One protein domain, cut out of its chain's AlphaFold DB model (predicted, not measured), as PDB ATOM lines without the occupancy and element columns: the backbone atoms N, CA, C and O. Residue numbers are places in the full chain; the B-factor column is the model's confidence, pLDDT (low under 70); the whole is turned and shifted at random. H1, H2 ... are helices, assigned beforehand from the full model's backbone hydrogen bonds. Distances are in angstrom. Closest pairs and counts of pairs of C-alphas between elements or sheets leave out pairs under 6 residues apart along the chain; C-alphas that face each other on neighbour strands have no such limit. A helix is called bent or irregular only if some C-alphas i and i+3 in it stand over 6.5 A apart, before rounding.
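What this domain is: This is residues 141 to 211 and 229 to 276 of the 843 residues of the protein "Zn(2)-C6 fungal-type domain-containing protein" of Coprinellus micaceus (UniProt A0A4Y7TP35). Three helices, H4, H5 and H6, form an up-and-down bundle with H4 at the corner of a triangle, and the short helices H1, H2 and H3 make a loose group on the side of H4 away from H5. After H4 a loop without named elements, residues 198 to 211, runs on to a cut in the printed part. The printed part has 119 residues, with six named helices in the order H1 to H6 and no named strand; the class is all helix. It is compact, with a radius of gyration of the C-alphas of 14.0 A, and rounded, spanning 37 by 34 by 25 A.

How they stand to each other: H5, residues 229 to 251, is the longest helix. It touches H4, residues 183 to 197, at a shallow tilt of 6 degrees, opposite ways; their closest C-alphas are those of Ile 194 and Thr 237, 6.8 A apart. H6, residues 259 to 272, touches H4 at a shallow tilt of 30 degrees, the same way, closest at the C-alphas of Glu 184 and Gly 261, 5.6 A. H5 and H6 are a helical hairpin and only just touch, with 3 pairs of C-alphas within 8 A; H5 takes part with Val 241 alone, whose C-alpha is 7.3 A from that of Leu 271. The bundle is up and down, each helix running against the one before it, and the helix packing is mostly aligned. H2, residues 150 to 158, is close to H4 but not clearly touching, the closest C-alphas being those of Phe 151 and Ala 196, 7.6 A apart. H3, residues 166 to 175, and H4 are near each other. H1, residues 144 to 148, touches H3 at the C-alphas of Phe 147 and Ser 168, 6.3 A apart. H1 and H3 are each apart from H5 and H6. In H2, H3, H4 and H5 each O i to N i+4 pair is within hydrogen-bond range; in H6 7 of 10 are, and in H1 0 of 1, beside 2 of 2 O i to N i+3 pairs.

Where its parts are: H5 is 33.1 A long, H4 21.6 A, H6 20.7 A, H3 14.3 A, H2 12.5 A and H1 8.1 A. H1 begins at C-alpha 144, (1.175, -14.903, 13.575); H5 begins at C-alpha 229, (-22.306, -7.303, 1.899); H6 ends at C-alpha 272, (-14.340, 6.283, 13.105). H6 is only just irregular, with C-alphas 267 and 270 6.6 A apart.

The domain as a whole: The two C-alphas farthest apart, those of Asp 211 and Arg 256, are 41.5 A apart. Residues 212 to 228 are not printed, and C-alphas 211 and 229 are 10.2 A apart across this cut, which lies in the link from H4 to H5. Of the links printed whole, H1 to H2 is tight and the others are short. The mean pLDDT of the printed part is 95.0; residues 210 to 211 are under 70.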
ATOM      1  N   SER A 141      -8.786 -13.239  17.325       96.81
ATOM      2  CA  SER A 141      -7.403 -13.108  17.785       96.81
ATOM      3  C   SER A 141      -6.465 -13.036  16.586       96.81
ATOM      4  O   SER A 141      -6.423 -13.972  15.798       96.81
ATOM      5  N   LEU A 142      -5.662 -11.973  16.503       98.12
ATOM      6  CA  LEU A 142      -4.614 -11.807  15.493       98.12
ATOM      7  C   LEU A 142      -3.745 -13.075  15.372       98.12
ATOM      8  O   LEU A 142      -3.259 -13.579  16.391       98.12
ATOM      9  N   HIS A 143      -3.538 -13.581  14.153       98.19
ATOM     10  CA  HIS A 143      -2.697 -14.756  13.908       98.19
ATOM     11  C   HIS A 143      -1.242 -14.345  13.596       98.19
ATOM     12  O   HIS A 143      -1.037 -13.321  12.940       98.19
ATOM     13  N   PRO A 144      -0.213 -15.126  13.993       98.12
ATOM     14  CA  PRO A 144       1.175 -14.903  13.575       98.12
ATOM     15  C   PRO A 144       1.377 -14.699  12.064       98.12
ATOM     16  O   PRO A 144       2.243 -13.918  11.669       98.12
ATOM     17  N   ASP A 145       0.563 -15.339  11.219       98.00
ATOM     18  CA  ASP A 145       0.708 -15.239   9.759       98.00
ATOM     19  C   ASP A 145       0.389 -13.846   9.196       98.00
ATOM     20  O   ASP A 145       0.914 -13.466   8.146       98.00
ATOM     21  N   PHE A 146      -0.388 -13.042   9.933       98.06
ATOM     22  CA  PHE A 146      -0.725 -11.665   9.571       98.06
ATOM     23  C   PHE A 146       0.510 -10.825   9.222       98.06
ATOM     24  O   PHE A 146       0.481 -10.022   8.285       98.06
ATOM     25  N   PHE A 147       1.620 -11.044   9.931       97.88
ATOM     26  CA  PHE A 147       2.859 -10.285   9.759       97.88
ATOM     27  C   PHE A 147       3.639 -10.645   8.481       97.88
ATOM     28  O   PHE A 147       4.572  -9.927   8.119       97.88
ATOM     29  N   TYR A 148       3.235 -11.696   7.758       95.50
ATOM     30  CA  TYR A 148       3.741 -12.027   6.419       95.50
ATOM     31  C   TYR A 148       2.805 -11.565   5.288       95.50
ATOM     32  O   TYR A 148       3.164 -11.668   4.113       95.50
ATOM     33  N   SER A 149       1.620 -11.031   5.614       94.19
ATOM     34  CA  SER A 149       0.644 -10.590   4.612       94.19
ATOM     35  C   SER A 149       1.141  -9.386   3.784       94.19
ATOM     36  O   SER A 149       1.794  -8.476   4.313       94.19
ATOM     37  N   PRO A 150       0.779  -9.297   2.484       91.75
ATOM     38  CA  PRO A 150       1.006  -8.089   1.683       91.75
ATOM     39  C   PRO A 150       0.324  -6.848   2.278       91.75
ATOM     40  O   PRO A 150       0.822  -5.734   2.110       91.75
ATOM     41  N   PHE A 151      -0.790  -7.051   2.991       94.12
ATOM     42  CA  PHE A 151      -1.512  -6.004   3.702       94.12
ATOM     43  C   PHE A 151      -0.662  -5.385   4.814       94.12
ATOM     44  O   PHE A 151      -0.437  -4.180   4.776       94.12
ATOM     45  N   TRP A 152      -0.116  -6.172   5.749       95.44
ATOM     46  CA  TRP A 152       0.718  -5.654   6.847       95.44
ATOM     47  C   TRP A 152       1.927  -4.853   6.347       95.44
ATOM     48  O   TRP A 152       2.220  -3.768   6.862       95.44
ATOM     49  N   ARG A 153       2.592  -5.354   5.296       92.50
ATOM     50  CA  ARG A 153       3.715  -4.671   4.636       92.50
ATOM     51  C   ARG A 153       3.314  -3.277   4.147       92.50
ATOM     52  O   ARG A 153       3.988  -2.303   4.475       92.50
ATOM     53  N   TRP A 154       2.214  -3.170   3.401       92.31
ATOM     54  CA  TRP A 154       1.729  -1.883   2.892       92.31
ATOM     55  C   TRP A 154       1.163  -0.979   3.997       92.31
ATOM     56  O   TRP A 154       1.412   0.227   4.011       92.31
ATOM     57  N   PHE A 155       0.469  -1.563   4.971       94.69
ATOM     58  CA  PHE A 155      -0.082  -0.870   6.129       94.69
ATOM     59  C   PHE A 155       1.006  -0.126   6.912       94.69
ATOM     60  O   PHE A 155       0.828   1.043   7.240       94.69
ATOM     61  N   CYS A 156       2.170  -0.744   7.127       94.38
ATOM     62  CA  CYS A 156       3.312  -0.091   7.774       94.38
ATOM     63  C   CYS A 156       3.938   1.043   6.937       94.38
ATOM     64  O   CYS A 156       4.528   1.960   7.508       94.38
ATOM     65  N   ILE A 157       3.808   1.004   5.606       92.25
ATOM     66  CA  ILE A 157       4.291   2.049   4.686       92.25
ATOM     67  C   ILE A 157       3.342   3.257   4.686       92.25
ATOM     68  O   ILE A 157       3.800   4.398   4.753       92.25
ATOM     69  N   GLN A 158       2.026   3.027   4.645       91.12
ATOM     70  CA  GLN A 158       1.022   4.098   4.663       91.12
ATOM     71  C   GLN A 158       0.764   4.656   6.074       91.12
ATOM     72  O   GLN A 158       0.491   5.849   6.239       91.12
ATOM     73  N   ARG A 159       0.852   3.809   7.103       93.19
ATOM     74  CA  ARG A 159       0.641   4.149   8.517       93.19
ATOM     75  C   ARG A 159       1.854   3.742   9.368       93.19
ATOM     76  O   ARG A 159       1.740   2.848  10.210       93.19
ATOM     77  N   PRO A 160       3.011   4.419   9.208       94.50
ATOM     78  CA  PRO A 160       4.166   4.251  10.083       94.50
ATOM     79  C   PRO A 160       3.847   4.815  11.478       94.50
ATOM     80  O   PRO A 160       4.197   5.937  11.826       94.50
ATOM     81  N   VAL A 161       3.151   4.009  12.274       96.12
ATOM     82  CA  VAL A 161       2.767   4.233  13.682       96.12
ATOM     83  C   VAL A 161       3.350   3.109  14.546       96.12
ATOM     84  O   VAL A 161       3.882   3.333  15.638       96.12
ATOM     85  N   LEU A 162       3.328   1.895  13.999       95.94
ATOM     86  CA  LEU A 162       4.071   0.736  14.473       95.94
ATOM     87  C   LEU A 162       5.382   0.617  13.687       95.94
ATOM     88  O   LEU A 162       5.486   1.088  12.552       95.94
ATOM     89  N   ASP A 163       6.391  -0.005  14.289       94.38
ATOM     90  CA  ASP A 163       7.534  -0.518  13.540       94.38
ATOM     91  C   ASP A 163       7.243  -1.972  13.142       94.38
ATOM     92  O   ASP A 163       6.815  -2.776  13.975       94.38
ATOM     93  N   ALA A 164       7.442  -2.290  11.860       94.31
ATOM     94  CA  ALA A 164       7.085  -3.582  11.283       94.31
ATOM     95  C   ALA A 164       7.898  -4.753  11.865       94.31
ATOM     96  O   ALA A 164       7.412  -5.882  11.858       94.31
ATOM     97  N   ALA A 165       9.107  -4.505  12.377       94.56
ATOM     98  CA  ALA A 165       9.930  -5.511  13.041       94.56
ATOM     99  C   ALA A 165       9.677  -5.535  14.557       94.56
ATOM    100  O   ALA A 165       9.465  -6.617  15.108       94.56
ATOM    101  N   GLU A 166       9.633  -4.369  15.222       94.94
ATOM    102  CA  GLU A 166       9.382  -4.275  16.676       94.94
ATOM    103  C   GLU A 166       8.066  -4.953  17.051       94.94
ATOM    104  O   GLU A 166       8.057  -5.862  17.880       94.94
ATOM    105  N   PHE A 167       6.955  -4.533  16.438       97.06
ATOM    106  CA  PHE A 167       5.637  -4.971  16.884       97.06
ATOM    107  C   PHE A 167       5.395  -6.451  16.564       97.06
ATOM    108  O   PHE A 167       4.879  -7.175  17.412       97.06
ATOM    109  N   SER A 168       5.849  -6.923  15.398       97.88
ATOM    110  CA  SER A 168       5.781  -8.341  15.020       97.88
ATOM    111  C   SER A 168       6.593  -9.211  15.985       97.88
ATOM    112  O   SER A 168       6.080 -10.195  16.512       97.88
ATOM    113  N   SER A 169       7.836  -8.826  16.302       97.44
ATOM    114  CA  SER A 169       8.674  -9.550  17.272       97.44
ATOM    115  C   SER A 169       8.056  -9.548  18.676       97.44
ATOM    116  O   SER A 169       8.009 -10.583  19.345       97.44
ATOM    117  N   ARG A 170       7.518  -8.400  19.104       97.25
ATOM    118  CA  ARG A 170       6.846  -8.216  20.395       97.25
ATOM    119  C   ARG A 170       5.564  -9.044  20.510       97.25
ATOM    120  O   ARG A 170       5.288  -9.571  21.584       97.25
ATOM    121  N   PHE A 171       4.814  -9.191  19.418       98.25
ATOM    122  CA  PHE A 171       3.648 -10.068  19.346       98.25
ATOM    123  C   PHE A 171       4.035 -11.549  19.359       98.25
ATOM    124  O   PHE A 171       3.450 -12.315  20.119       98.25
ATOM    125  N   LEU A 172       5.028 -11.968  18.569       98.19
ATOM    126  CA  LEU A 172       5.450 -13.373  18.505       98.19
ATOM    127  C   LEU A 172       5.964 -13.873  19.864       98.19
ATOM    128  O   LEU A 172       5.540 -14.934  20.318       98.19
ATOM    129  N   ALA A 173       6.768 -13.067  20.564       97.94
ATOM    130  CA  ALA A 173       7.190 -13.354  21.938       97.94
ATOM    131  C   ALA A 173       6.013 -13.403  22.936       97.94
ATOM    132  O   ALA A 173       6.102 -14.064  23.968       97.94
ATOM    133  N   HIS A 174       4.899 -12.723  22.646       97.50
ATOM    134  CA  HIS A 174       3.685 -12.822  23.454       97.50
ATOM    135  C   HIS A 174       2.876 -14.084  23.156       97.50
ATOM    136  O   HIS A 174       2.474 -14.785  24.082       97.50
ATOM    137  N   HIS A 175       2.701 -14.416  21.878       97.06
ATOM    138  CA  HIS A 175       2.035 -15.636  21.428       97.06
ATOM    139  C   HIS A 175       2.759 -16.909  21.913       97.06
ATOM    140  O   HIS A 175       2.119 -17.908  22.220       97.06
ATOM    141  N   GLN A 176       4.089 -16.854  22.045       97.88
ATOM    142  CA  GLN A 176       4.923 -17.927  22.608       97.88
ATOM    143  C   GLN A 176       4.916 -17.980  24.150       97.88
ATOM    144  O   GLN A 176       5.366 -18.967  24.726       97.88
ATOM    145  N   GLY A 177       4.388 -16.952  24.826       96.88
ATOM    146  CA  GLY A 177       4.310 -16.868  26.289       96.88
ATOM    147  C   GLY A 177       5.530 -16.251  26.989       96.88
ATOM    148  O   GLY A 177       5.468 -16.025  28.197       96.88
ATOM    149  N   ASP A 178       6.601 -15.913  26.263       97.31
ATOM    150  CA  ASP A 178       7.837 -15.335  26.821       97.31
ATOM    151  C   ASP A 178       7.621 -13.961  27.479       97.31
ATOM    152  O   ASP A 178       8.340 -13.587  28.411       97.31
ATOM    153  N   LYS A 179       6.679 -13.161  26.959       96.25
ATOM    154  CA  LYS A 179       6.417 -11.779  27.403       96.25
ATOM    155  C   LYS A 179       4.923 -11.465  27.388       96.25
ATOM    156  O   LYS A 179       4.206 -11.853  26.475       96.25
ATOM    157  N   SER A 180       4.427 -10.700  28.354       96.62
ATOM    158  CA  SER A 180       3.085 -10.113  28.269       96.62
ATOM    159  C   SER A 180       3.091  -8.847  27.403       96.62
ATOM    160  O   SER A 180       4.018  -8.039  27.476       96.62
ATOM    161  N   LEU A 181       2.038  -8.645  26.603       97.25
ATOM    162  CA  LEU A 181       1.742  -7.326  26.042       97.25
ATOM    163  C   LEU A 181       1.227  -6.376  27.137       97.25
ATOM    164  O   LEU A 181       0.627  -6.797  28.129       97.25
ATOM    165  N   SER A 182       1.434  -5.076  26.924       97.12
ATOM    166  CA  SER A 182       0.697  -4.009  27.605       97.12
ATOM    167  C   SER A 182      -0.812  -4.125  27.307       97.12
ATOM    168  O   SER A 182      -1.174  -4.645  26.248       97.12
ATOM    169  N   PRO A 183      -1.710  -3.610  28.171       97.75
ATOM    170  CA  PRO A 183      -3.137  -3.524  27.855       97.75
ATOM    171  C   PRO A 183      -3.382  -2.780  26.536       97.75
ATOM    172  O   PRO A 183      -4.099  -3.272  25.668       97.75
ATOM    173  N   GLU A 184      -2.697  -1.651  26.324       98.25
ATOM    174  CA  GLU A 184      -2.724  -0.925  25.051       98.25
ATOM    175  C   GLU A 184      -2.164  -1.770  23.896       98.25
ATOM    176  O   GLU A 184      -2.706  -1.736  22.798       98.25
ATOM    177  N   GLY A 185      -1.135  -2.587  24.136       98.06
ATOM    178  CA  GLY A 185      -0.596  -3.542  23.166       98.06
ATOM    179  C   GLY A 185      -1.613  -4.593  22.710       98.06
ATOM    180  O   GLY A 185      -1.647  -4.909  21.523       98.06
ATOM    181  N   GLY A 186      -2.470  -5.079  23.612       98.06
ATOM    182  CA  GLY A 186      -3.606  -5.946  23.272       98.06
ATOM    183  C   GLY A 186      -4.706  -5.218  22.489       98.06
ATOM    184  O   GLY A 186      -5.283  -5.775  21.560       98.06
ATOM    185  N   VAL A 187      -4.945  -3.935  22.778       98.50
ATOM    186  CA  VAL A 187      -5.853  -3.107  21.962       98.50
ATOM    187  C   VAL A 187      -5.281  -2.874  20.554       98.50
ATOM    188  O   VAL A 187      -6.042  -2.859  19.588       98.50
ATOM    189  N   ILE A 188      -3.954  -2.762  20.392       98.69
ATOM    190  CA  ILE A 188      -3.319  -2.674  19.064       98.69
ATOM    191  C   ILE A 188      -3.533  -3.963  18.256       98.69
ATOM    192  O   ILE A 188      -3.858  -3.862  17.077       98.69
ATOM    193  N   THR A 189      -3.395  -5.162  18.839       98.56
ATOM    194  CA  THR A 189      -3.594  -6.410  18.067       98.56
ATOM    195  C   THR A 189      -5.032  -6.550  17.574       98.56
ATOM    196  O   THR A 189      -5.240  -6.879  16.408       98.56
ATOM    197  N   MET A 190      -6.017  -6.211  18.411       98.56
ATOM    198  CA  MET A 190      -7.427  -6.143  18.011       98.56
ATOM    199  C   MET A 190      -7.665  -5.093  16.914       98.56
ATOM    200  O   MET A 190      -8.346  -5.375  15.931       98.56
ATOM    201  N   LEU A 191      -7.061  -3.902  17.028       98.62
ATOM    202  CA  LEU A 191      -7.138  -2.868  15.989       98.62
ATOM    203  C   LEU A 191      -6.547  -3.328  14.650       98.62
ATOM    204  O   LEU A 191      -7.092  -2.955  13.617       98.62
ATOM    205  N   LEU A 192      -5.480  -4.135  14.636       98.56
ATOM    206  CA  LEU A 192      -4.924  -4.687  13.394       98.56
ATOM    207  C   LEU A 192      -5.885  -5.668  12.707       98.56
ATOM    208  O   LEU A 192      -6.008  -5.614  11.486       98.56
ATOM    209  N   VAL A 193      -6.614  -6.490  13.471       98.31
ATOM    210  CA  VAL A 193      -7.670  -7.366  12.927       98.31
ATOM    211  C   VAL A 193      -8.839  -6.548  12.376       98.31
ATOM    212  O   VAL A 193      -9.287  -6.816  11.267       98.31
ATOM    213  N   ILE A 194      -9.292  -5.508  13.084       98.00
ATOM    214  CA  ILE A 194     -10.349  -4.613  12.574       98.00
ATOM    215  C   ILE A 194      -9.886  -3.922  11.288       98.00
ATOM    216  O   ILE A 194     -10.626  -3.892  10.309       98.00
ATOM    217  N   TRP A 195      -8.651  -3.415  11.252       97.94
ATOM    218  CA  TRP A 195      -8.069  -2.840  10.041       97.94
ATOM    219  C   TRP A 195      -8.064  -3.841   8.883       97.94
ATOM    220  O   TRP A 195      -8.513  -3.475   7.801       97.94
ATOM    221  N   ALA A 196      -7.652  -5.092   9.102       97.12
ATOM    222  CA  ALA A 196      -7.717  -6.158   8.099       97.12
ATOM    223  C   ALA A 196      -9.155  -6.376   7.588       97.12
ATOM    224  O   ALA A 196      -9.409  -6.356   6.381       97.12
ATOM    225  N   PHE A 197     -10.110  -6.479   8.514       96.56
ATOM    226  CA  PHE A 197     -11.529  -6.675   8.225       96.56
ATOM    227  C   PHE A 197     -12.115  -5.539   7.372       96.56
ATOM    228  O   PHE A 197     -12.856  -5.809   6.427       96.56
ATOM    229  N   THR A 198     -11.697  -4.282   7.593       96.19
ATOM    230  CA  THR A 198     -12.114  -3.144   6.742       96.19
ATOM    231  C   THR A 198     -11.637  -3.215   5.286       96.19
ATOM    232  O   THR A 198     -12.067  -2.389   4.488       96.19
ATOM    233  N   PHE A 199     -10.783  -4.179   4.924       95.19
ATOM    234  CA  PHE A 199     -10.358  -4.479   3.548       95.19
ATOM    235  C   PHE A 199     -10.847  -5.854   3.039       95.19
ATOM    236  O   PHE A 199     -10.401  -6.317   1.983       95.19
ATOM    237  N   GLY A 200     -11.747  -6.519   3.775       93.81
ATOM    238  CA  GLY A 200     -12.232  -7.868   3.460       93.81
ATOM    239  C   GLY A 200     -11.232  -8.983   3.785       93.81
ATOM    240  O   GLY A 200     -11.225 -10.012   3.110       93.81
ATOM    241  N   LEU A 201     -10.355  -8.768   4.775       95.19
ATOM    242  CA  LEU A 201      -9.353  -9.739   5.221       95.19
ATOM    243  C   LEU A 201      -9.692 -10.319   6.599       95.19
ATOM    244  O   LEU A 201     -10.288  -9.648   7.441       95.19
ATOM    245  N   ASN A 202      -9.249 -11.548   6.843       95.62
ATOM    246  CA  ASN A 202      -9.334 -12.217   8.142       95.62
ATOM    247  C   ASN A 202      -8.138 -11.871   9.061       95.62
ATOM    248  O   ASN A 202      -7.226 -11.118   8.702       95.62
ATOM    249  N   GLU A 203      -8.103 -12.466  10.252       96.50
ATOM    250  CA  GLU A 203      -7.039 -12.313  11.256       96.50
ATOM    251  C   GLU A 203      -5.666 -12.888  10.861       96.50
ATOM    252  O   GLU A 203      -4.684 -12.654  11.567       96.50
ATOM    253  N   HIS A 204      -5.583 -13.584   9.722       97.31
ATOM    254  CA  HIS A 204      -4.341 -14.028   9.080       97.31
ATOM    255  C   HIS A 204      -3.857 -13.032   8.003       97.31
ATOM    256  O   HIS A 204      -2.785 -13.211   7.426       97.31
ATOM    257  N   GLY A 205      -4.621 -11.970   7.715       95.38
ATOM    258  CA  GLY A 205      -4.287 -10.961   6.704       95.38
ATOM    259  C   GLY A 205      -4.488 -11.429   5.257       95.38
ATOM    260  O   GLY A 205      -3.925 -10.825   4.341       95.38
ATOM    261  N   VAL A 206      -5.276 -12.487   5.043       93.81
ATOM    262  CA  VAL A 206      -5.681 -12.987   3.716       93.81
ATOM    263  C   VAL A 206      -7.180 -12.726   3.485       93.81
ATOM    264  O   VAL A 206      -7.899 -12.500   4.460       93.81
ATOM    265  N   PRO A 207      -7.674 -12.703   2.230       92.62
ATOM    266  CA  PRO A 207      -9.108 -12.581   1.950       92.62
ATOM    267  C   PRO A 207      -9.933 -13.664   2.660       92.62
ATOM    268  O   PRO A 207      -9.439 -14.773   2.843       92.62
ATOM    269  N   SER A 208     -11.172 -13.352   3.050       88.81
ATOM    270  CA  SER A 208     -12.067 -14.355   3.648       88.81
ATOM    271  C   SER A 208     -12.495 -15.401   2.612       88.81
ATOM    272  O   SER A 208     -12.967 -15.047   1.532       88.81
ATOM    273  N   ASP A 209     -12.383 -16.690   2.944       78.75
ATOM    274  CA  ASP A 209     -12.803 -17.784   2.055       78.75
ATOM    275  C   ASP A 209     -14.332 -17.833   1.848       78.75
ATOM    276  O   ASP A 209     -14.803 -18.390   0.854       78.75
ATOM    277  N   GLU A 210     -15.108 -17.175   2.724       69.50
ATOM    278  CA  GLU A 210     -16.571 -17.002   2.621       69.50
ATOM    279  C   GLU A 210     -17.024 -16.332   1.307       69.50
ATOM    280  O   GLU A 210     -18.196 -16.412   0.939       69.50
ATOM    281  N   ASP A 211     -16.107 -15.681   0.585       60.03
ATOM    282  CA  ASP A 211     -16.315 -15.152  -0.767       60.03
ATOM    283  C   ASP A 211     -16.605 -16.252  -1.809       60.03
ATOM    284  O   ASP A 211     -17.225 -15.977  -2.838       60.03
ATOM    285  N   ARG A 229     -23.484  -6.804   1.172       70.88
ATOM    286  CA  ARG A 229     -22.306  -7.303   1.899       70.88
ATOM    287  C   ARG A 229     -21.415  -6.173   2.429       70.88
ATOM    288  O   ARG A 229     -20.836  -6.293   3.506       70.88
ATOM    289  N   GLY A 230     -21.355  -5.049   1.708       78.75
ATOM    290  CA  GLY A 230     -20.679  -3.830   2.165       78.75
ATOM    291  C   GLY A 230     -21.307  -3.241   3.433       78.75
ATOM    292  O   GLY A 230     -20.585  -2.868   4.358       78.75
ATOM    293  N   HIS A 231     -22.641  -3.218   3.520       83.31
ATOM    294  CA  HIS A 231     -23.352  -2.748   4.713       83.31
ATOM    295  C   HIS A 231     -23.154  -3.677   5.920       83.31
ATOM    296  O   HIS A 231     -22.805  -3.195   6.996       83.31
ATOM    297  N   GLU A 232     -23.281  -4.996   5.750       86.31
ATOM    298  CA  GLU A 232     -23.083  -5.955   6.851       86.31
ATOM    299  C   GLU A 232     -21.652  -5.910   7.423       86.31
ATOM    300  O   GLU A 232     -21.458  -6.004   8.640       86.31
ATOM    301  N   SER A 233     -20.648  -5.700   6.562       88.00
ATOM    302  CA  SER A 233     -19.252  -5.485   6.964       88.00
ATOM    303  C   SER A 233     -19.056  -4.158   7.716       88.00
ATOM    304  O   SER A 233     -18.373  -4.124   8.744       88.00
ATOM    305  N   LEU A 234     -19.694  -3.067   7.279       91.44
ATOM    306  CA  LEU A 234     -19.645  -1.776   7.980       91.44
ATOM    307  C   LEU A 234     -20.304  -1.839   9.366       91.44
ATOM    308  O   LEU A 234     -19.742  -1.306  10.324       91.44
ATOM    309  N   ASP A 235     -21.443  -2.515   9.500       92.06
ATOM    310  CA  ASP A 235     -22.127  -2.693  10.788       92.06
ATOM    311  C   ASP A 235     -21.304  -3.582  11.738       92.06
ATOM    312  O   ASP A 235     -21.098  -3.235  12.902       92.06
ATOM    313  N   ALA A 236     -20.728  -4.684  11.240       93.00
ATOM    314  CA  ALA A 236     -19.793  -5.505  12.015       93.00
ATOM    315  C   ALA A 236     -18.513  -4.738  12.411       93.00
ATOM    316  O   ALA A 236     -17.994  -4.929  13.511       93.00
ATOM    317  N   THR A 237     -18.024  -3.831  11.562       94.88
ATOM    318  CA  THR A 237     -16.895  -2.949  11.896       94.88
ATOM    319  C   THR A 237     -17.271  -1.977  13.016       94.88
ATOM    320  O   THR A 237     -16.481  -1.781  13.939       94.88
ATOM    321  N   GLN A 238     -18.485  -1.416  13.001       95.12
ATOM    322  CA  GLN A 238     -18.988  -0.555  14.079       95.12
ATOM    323  C   GLN A 238     -19.130  -1.312  15.413       95.12
ATOM    324  O   GLN A 238     -18.674  -0.799  16.437       95.12
ATOM    325  N   ASP A 239     -19.654  -2.546  15.406       94.62
ATOM    326  CA  ASP A 239     -19.708  -3.431  16.589       94.62
ATOM    327  C   ASP A 239     -18.315  -3.650  17.217       94.62
ATOM    328  O   ASP A 239     -18.163  -3.705  18.442       94.62
ATOM    329  N   MET A 240     -17.280  -3.791  16.384       96.56
ATOM    330  CA  MET A 240     -15.900  -3.982  16.838       96.56
ATOM    331  C   MET A 240     -15.250  -2.674  17.313       96.56
ATOM    332  O   MET A 240     -14.607  -2.652  18.362       96.56
ATOM    333  N   VAL A 241     -15.452  -1.558  16.604       97.00
ATOM    334  CA  VAL A 241     -14.965  -0.229  17.018       97.00
ATOM    335  C   VAL A 241     -15.577   0.191  18.361       97.00
ATOM    336  O   VAL A 241     -14.871   0.750  19.201       97.00
ATOM    337  N   GLN A 242     -16.845  -0.142  18.623       96.44
ATOM    338  CA  GLN A 242     -17.491   0.102  19.917       96.44
ATOM    339  C   GLN A 242     -16.826  -0.687  21.063       96.44
ATOM    340  O   GLN A 242     -16.599  -0.125  22.135       96.44
ATOM    341  N   GLN A 243     -16.417  -1.941  20.830       96.38
ATOM    342  CA  GLN A 243     -15.633  -2.717  21.806       96.38
ATOM    343  C   GLN A 243     -14.251  -2.088  22.068       96.38
ATOM    344  O   GLN A 243     -13.814  -2.018  23.217       96.38
ATOM    345  N   ILE A 244     -13.574  -1.559  21.038       98.06
ATOM    346  CA  ILE A 244     -12.304  -0.830  21.223       98.06
ATOM    347  C   ILE A 244     -12.498   0.445  22.053       98.06
ATOM    348  O   ILE A 244     -11.666   0.737  22.911       98.06
ATOM    349  N   LEU A 245     -13.584   1.195  21.840       97.69
ATOM    350  CA  LEU A 245     -13.894   2.399  22.623       97.69
ATOM    351  C   LEU A 245     -14.099   2.073  24.111       97.69
ATOM    352  O   LEU A 245     -13.571   2.778  24.972       97.69
ATOM    353  N   GLU A 246     -14.781   0.968  24.424       96.94
ATOM    354  CA  GLU A 246     -14.932   0.482  25.801       96.94
ATOM    355  C   GLU A 246     -13.580   0.099  26.431       96.94
ATOM    356  O   GLU A 246     -13.292   0.505  27.560       96.94
ATOM    357  N   LEU A 247     -12.703  -0.598  25.699       97.69
ATOM    358  CA  LEU A 247     -11.348  -0.934  26.168       97.69
ATOM    359  C   LEU A 247     -10.462   0.309  26.364       97.69
ATOM    360  O   LEU A 247      -9.722   0.396  27.349       97.69
ATOM    361  N   VAL A 248     -10.566   1.300  25.474       98.25
ATOM    362  CA  VAL A 248      -9.894   2.608  25.581       98.25
ATOM    363  C   VAL A 248     -10.281   3.328  26.874       98.25
ATOM    364  O   VAL A 248      -9.409   3.888  27.550       98.25
ATOM    365  N   ASP A 249     -11.555   3.274  27.264       97.75
ATOM    366  CA  ASP A 249     -12.039   3.878  28.505       97.75
ATOM    367  C   ASP A 249     -11.662   3.062  29.752       97.75
ATOM    368  O   ASP A 249     -11.208   3.647  30.744       97.75
ATOM    369  N   VAL A 250     -11.775   1.729  29.697       97.75
ATOM    370  CA  VAL A 250     -11.420   0.794  30.787       97.75
ATOM    371  C   VAL A 250      -9.934   0.867  31.138       97.75
ATOM    372  O   VAL A 250      -9.585   0.974  32.316       97.75
ATOM    373  N   HIS A 251      -9.048   0.863  30.140       97.81
ATOM    374  CA  HIS A 251      -7.606   1.032  30.351       97.81
ATOM    375  C   HIS A 251      -7.209   2.502  30.579       97.81
ATOM    376  O   HIS A 251      -6.113   2.790  31.061       97.81
ATOM    377  N   GLY A 252      -8.117   3.446  30.305       97.81
ATOM    378  CA  GLY A 252      -7.912   4.873  30.545       97.81
ATOM    379  C   GLY A 252      -6.936   5.524  29.566       97.81
ATOM    380  O   GLY A 252      -6.267   6.488  29.939       97.81
ATOM    381  N   VAL A 253      -6.866   5.024  28.329       98.31
ATOM    382  CA  VAL A 253      -5.904   5.444  27.291       98.31
ATOM    383  C   VAL A 253      -6.017   6.944  26.991       98.31
ATOM    384  O   VAL A 253      -5.007   7.629  26.881       98.31
ATOM    385  N   LEU A 254      -7.238   7.492  26.977       97.88
ATOM    386  CA  LEU A 254      -7.518   8.933  26.823       97.88
ATOM    387  C   LEU A 254      -7.081   9.808  28.017       97.88
ATOM    388  O   LEU A 254      -7.191  11.028  27.956       97.88
ATOM    389  N   ARG A 255      -6.641   9.205  29.127       96.81
ATOM    390  CA  ARG A 255      -6.333   9.888  30.399       96.81
ATOM    391  C   ARG A 255      -4.897   9.656  30.878       96.81
ATOM    392  O   ARG A 255      -4.493  10.243  31.882       96.81
ATOM    393  N   ARG A 256      -4.141   8.777  30.213       96.81
ATOM    394  CA  ARG A 256      -2.785   8.364  30.597       96.81
ATOM    395  C   ARG A 256      -1.913   8.279  29.336       96.81
ATOM    396  O   ARG A 256      -1.976   7.266  28.647       96.81
ATOM    397  N   PRO A 257      -1.120   9.317  29.013       96.62
ATOM    398  CA  PRO A 257      -0.247   9.287  27.843       96.62
ATOM    399  C   PRO A 257       0.767   8.136  27.935       96.62
ATOM    400  O   PRO A 257       1.576   8.089  28.861       96.62
ATOM    401  N   SER A 258       0.740   7.229  26.962       97.19
ATOM    402  CA  SER A 258       1.740   6.178  26.745       97.19
ATOM    403  C   SER A 258       2.011   6.037  25.241       97.19
ATOM    404  O   SER A 258       1.173   6.423  24.423       97.19
ATOM    405  N   LEU A 259       3.178   5.510  24.849       96.62
ATOM    406  CA  LEU A 259       3.541   5.380  23.428       96.62
ATOM    407  C   LEU A 259       2.605   4.405  22.692       96.62
ATOM    408  O   LEU A 259       2.130   4.712  21.600       96.62
ATOM    409  N   ASP A 260       2.265   3.272  23.314       98.00
ATOM    410  CA  ASP A 260       1.250   2.352  22.784       98.00
ATOM    411  C   ASP A 260      -0.169   2.945  22.859       98.00
ATOM    412  O   ASP A 260      -0.959   2.740  21.943       98.00
ATOM    413  N   GLY A 261      -0.489   3.761  23.867       98.38
ATOM    414  CA  GLY A 261      -1.755   4.496  23.924       98.38
ATOM    415  C   GLY A 261      -1.918   5.497  22.774       98.38
ATOM    416  O   GLY A 261      -2.981   5.577  22.165       98.38
ATOM    417  N   VAL A 262      -0.851   6.210  22.402       98.38
ATOM    418  CA  VAL A 262      -0.824   7.055  21.195       98.38
ATOM    419  C   VAL A 262      -1.024   6.214  19.933       98.38
ATOM    420  O   VAL A 262      -1.820   6.600  19.077       98.38
ATOM    421  N   ARG A 263      -0.370   5.048  19.829       98.25
ATOM    422  CA  ARG A 263      -0.570   4.104  18.714       98.25
ATOM    423  C   ARG A 263      -2.037   3.678  18.601       98.25
ATOM    424  O   ARG A 263      -2.597   3.787  17.516       98.25
ATOM    425  N   VAL A 264      -2.678   3.291  19.707       98.75
ATOM    426  CA  VAL A 264      -4.116   2.961  19.763       98.75
ATOM    427  C   VAL A 264      -4.974   4.105  19.218       98.75
ATOM    428  O   VAL A 264      -5.764   3.885  18.304       98.75
ATOM    429  N   LEU A 265      -4.812   5.334  19.719       98.62
ATOM    430  CA  LEU A 265      -5.675   6.458  19.324       98.62
ATOM    431  C   LEU A 265      -5.467   6.881  17.853       98.62
ATOM    432  O   LEU A 265      -6.440   7.195  17.161       98.62
ATOM    433  N   LEU A 266      -4.226   6.847  17.353       98.12
ATOM    434  CA  LEU A 266      -3.898   7.143  15.950       98.12
ATOM    435  C   LEU A 266      -4.404   6.063  14.978       98.12
ATOM    436  O   LEU A 266      -4.780   6.392  13.854       98.12
ATOM    437  N   LEU A 267      -4.436   4.795  15.402       98.31
ATOM    438  CA  LEU A 267      -4.980   3.681  14.618       98.31
ATOM    439  C   LEU A 267      -6.513   3.598  14.687       98.31
ATOM    440  O   LEU A 267      -7.130   3.155  13.723       98.31
ATOM    441  N   LEU A 268      -7.128   4.039  15.788       98.25
ATOM    442  CA  LEU A 268      -8.581   4.063  15.985       98.25
ATOM    443  C   LEU A 268      -9.263   5.204  15.215       98.25
ATOM    444  O   LEU A 268     -10.278   4.982  14.562       98.25
ATOM    445  N   THR A 269      -8.711   6.420  15.264       97.06
ATOM    446  CA  THR A 269      -9.347   7.635  14.705       97.06
ATOM    447  C   THR A 269      -9.851   7.500  13.249       97.06
ATOM    448  O   THR A 269     -10.938   8.011  12.968       97.06
ATOM    449  N   PRO A 270      -9.144   6.835  12.309       95.88
ATOM    450  CA  PRO A 270      -9.613   6.675  10.928       95.88
ATOM    451  C   PRO A 270     -10.752   5.656  10.772       95.88
ATOM    452  O   PRO A 270     -11.601   5.836   9.908       95.88
ATOM    453  N   LEU A 271     -10.819   4.632  11.635       97.06
ATOM    454  CA  LEU A 271     -11.919   3.653  11.672       97.06
ATOM    455  C   LEU A 271     -13.236   4.267  12.184       97.06
ATOM    456  O   LEU A 271     -14.285   3.633  12.169       97.06
ATOM    457  N   MET A 272     -13.191   5.519  12.637       96.44
ATOM    458  CA  MET A 272     -14.340   6.283  13.105       96.44
ATOM    459  C   MET A 272     -14.933   7.195  12.008       96.44
ATOM    460  O   MET A 272     -15.510   8.227  12.356       96.44
ATOM    461  N   GLU A 273     -14.778   6.901  10.704       91.19
ATOM    462  CA  GLU A 273     -15.191   7.821   9.614       91.19
ATOM    463  C   GLU A 273     -16.693   8.177   9.652       91.19
ATOM    464  O   GLU A 273     -17.028   9.361   9.540       91.19
ATOM    465  N   ASP A 274     -17.574   7.216   9.949       90.00
ATOM    466  CA  ASP A 274     -19.023   7.445  10.118       90.00
ATOM    467  C   ASP A 274     -19.461   7.657  11.593       90.00
ATOM    468  O   ASP A 274     -20.644   7.843  11.884       90.00
ATOM    469  N   ALA A 275     -18.524   7.683  12.553       92.75
ATOM    470  CA  ALA A 275     -18.834   7.943  13.963       92.75
ATOM    471  C   ALA A 275     -19.169   9.424  14.239       92.75
ATOM    472  O   ALA A 275     -18.874  10.323  13.445       92.75
ATOM    473  N   LYS A 276     -19.732   9.712  15.425       93.44
ATOM    474  CA  LYS A 276     -20.131  11.075  15.828       93.44
ATOM    475  C   LYS A 276     -18.942  12.051  15.709       93.44
ATOM    476  O   LYS A 276     -17.946  11.867  16.413       93.44
TER     477      LYS A 276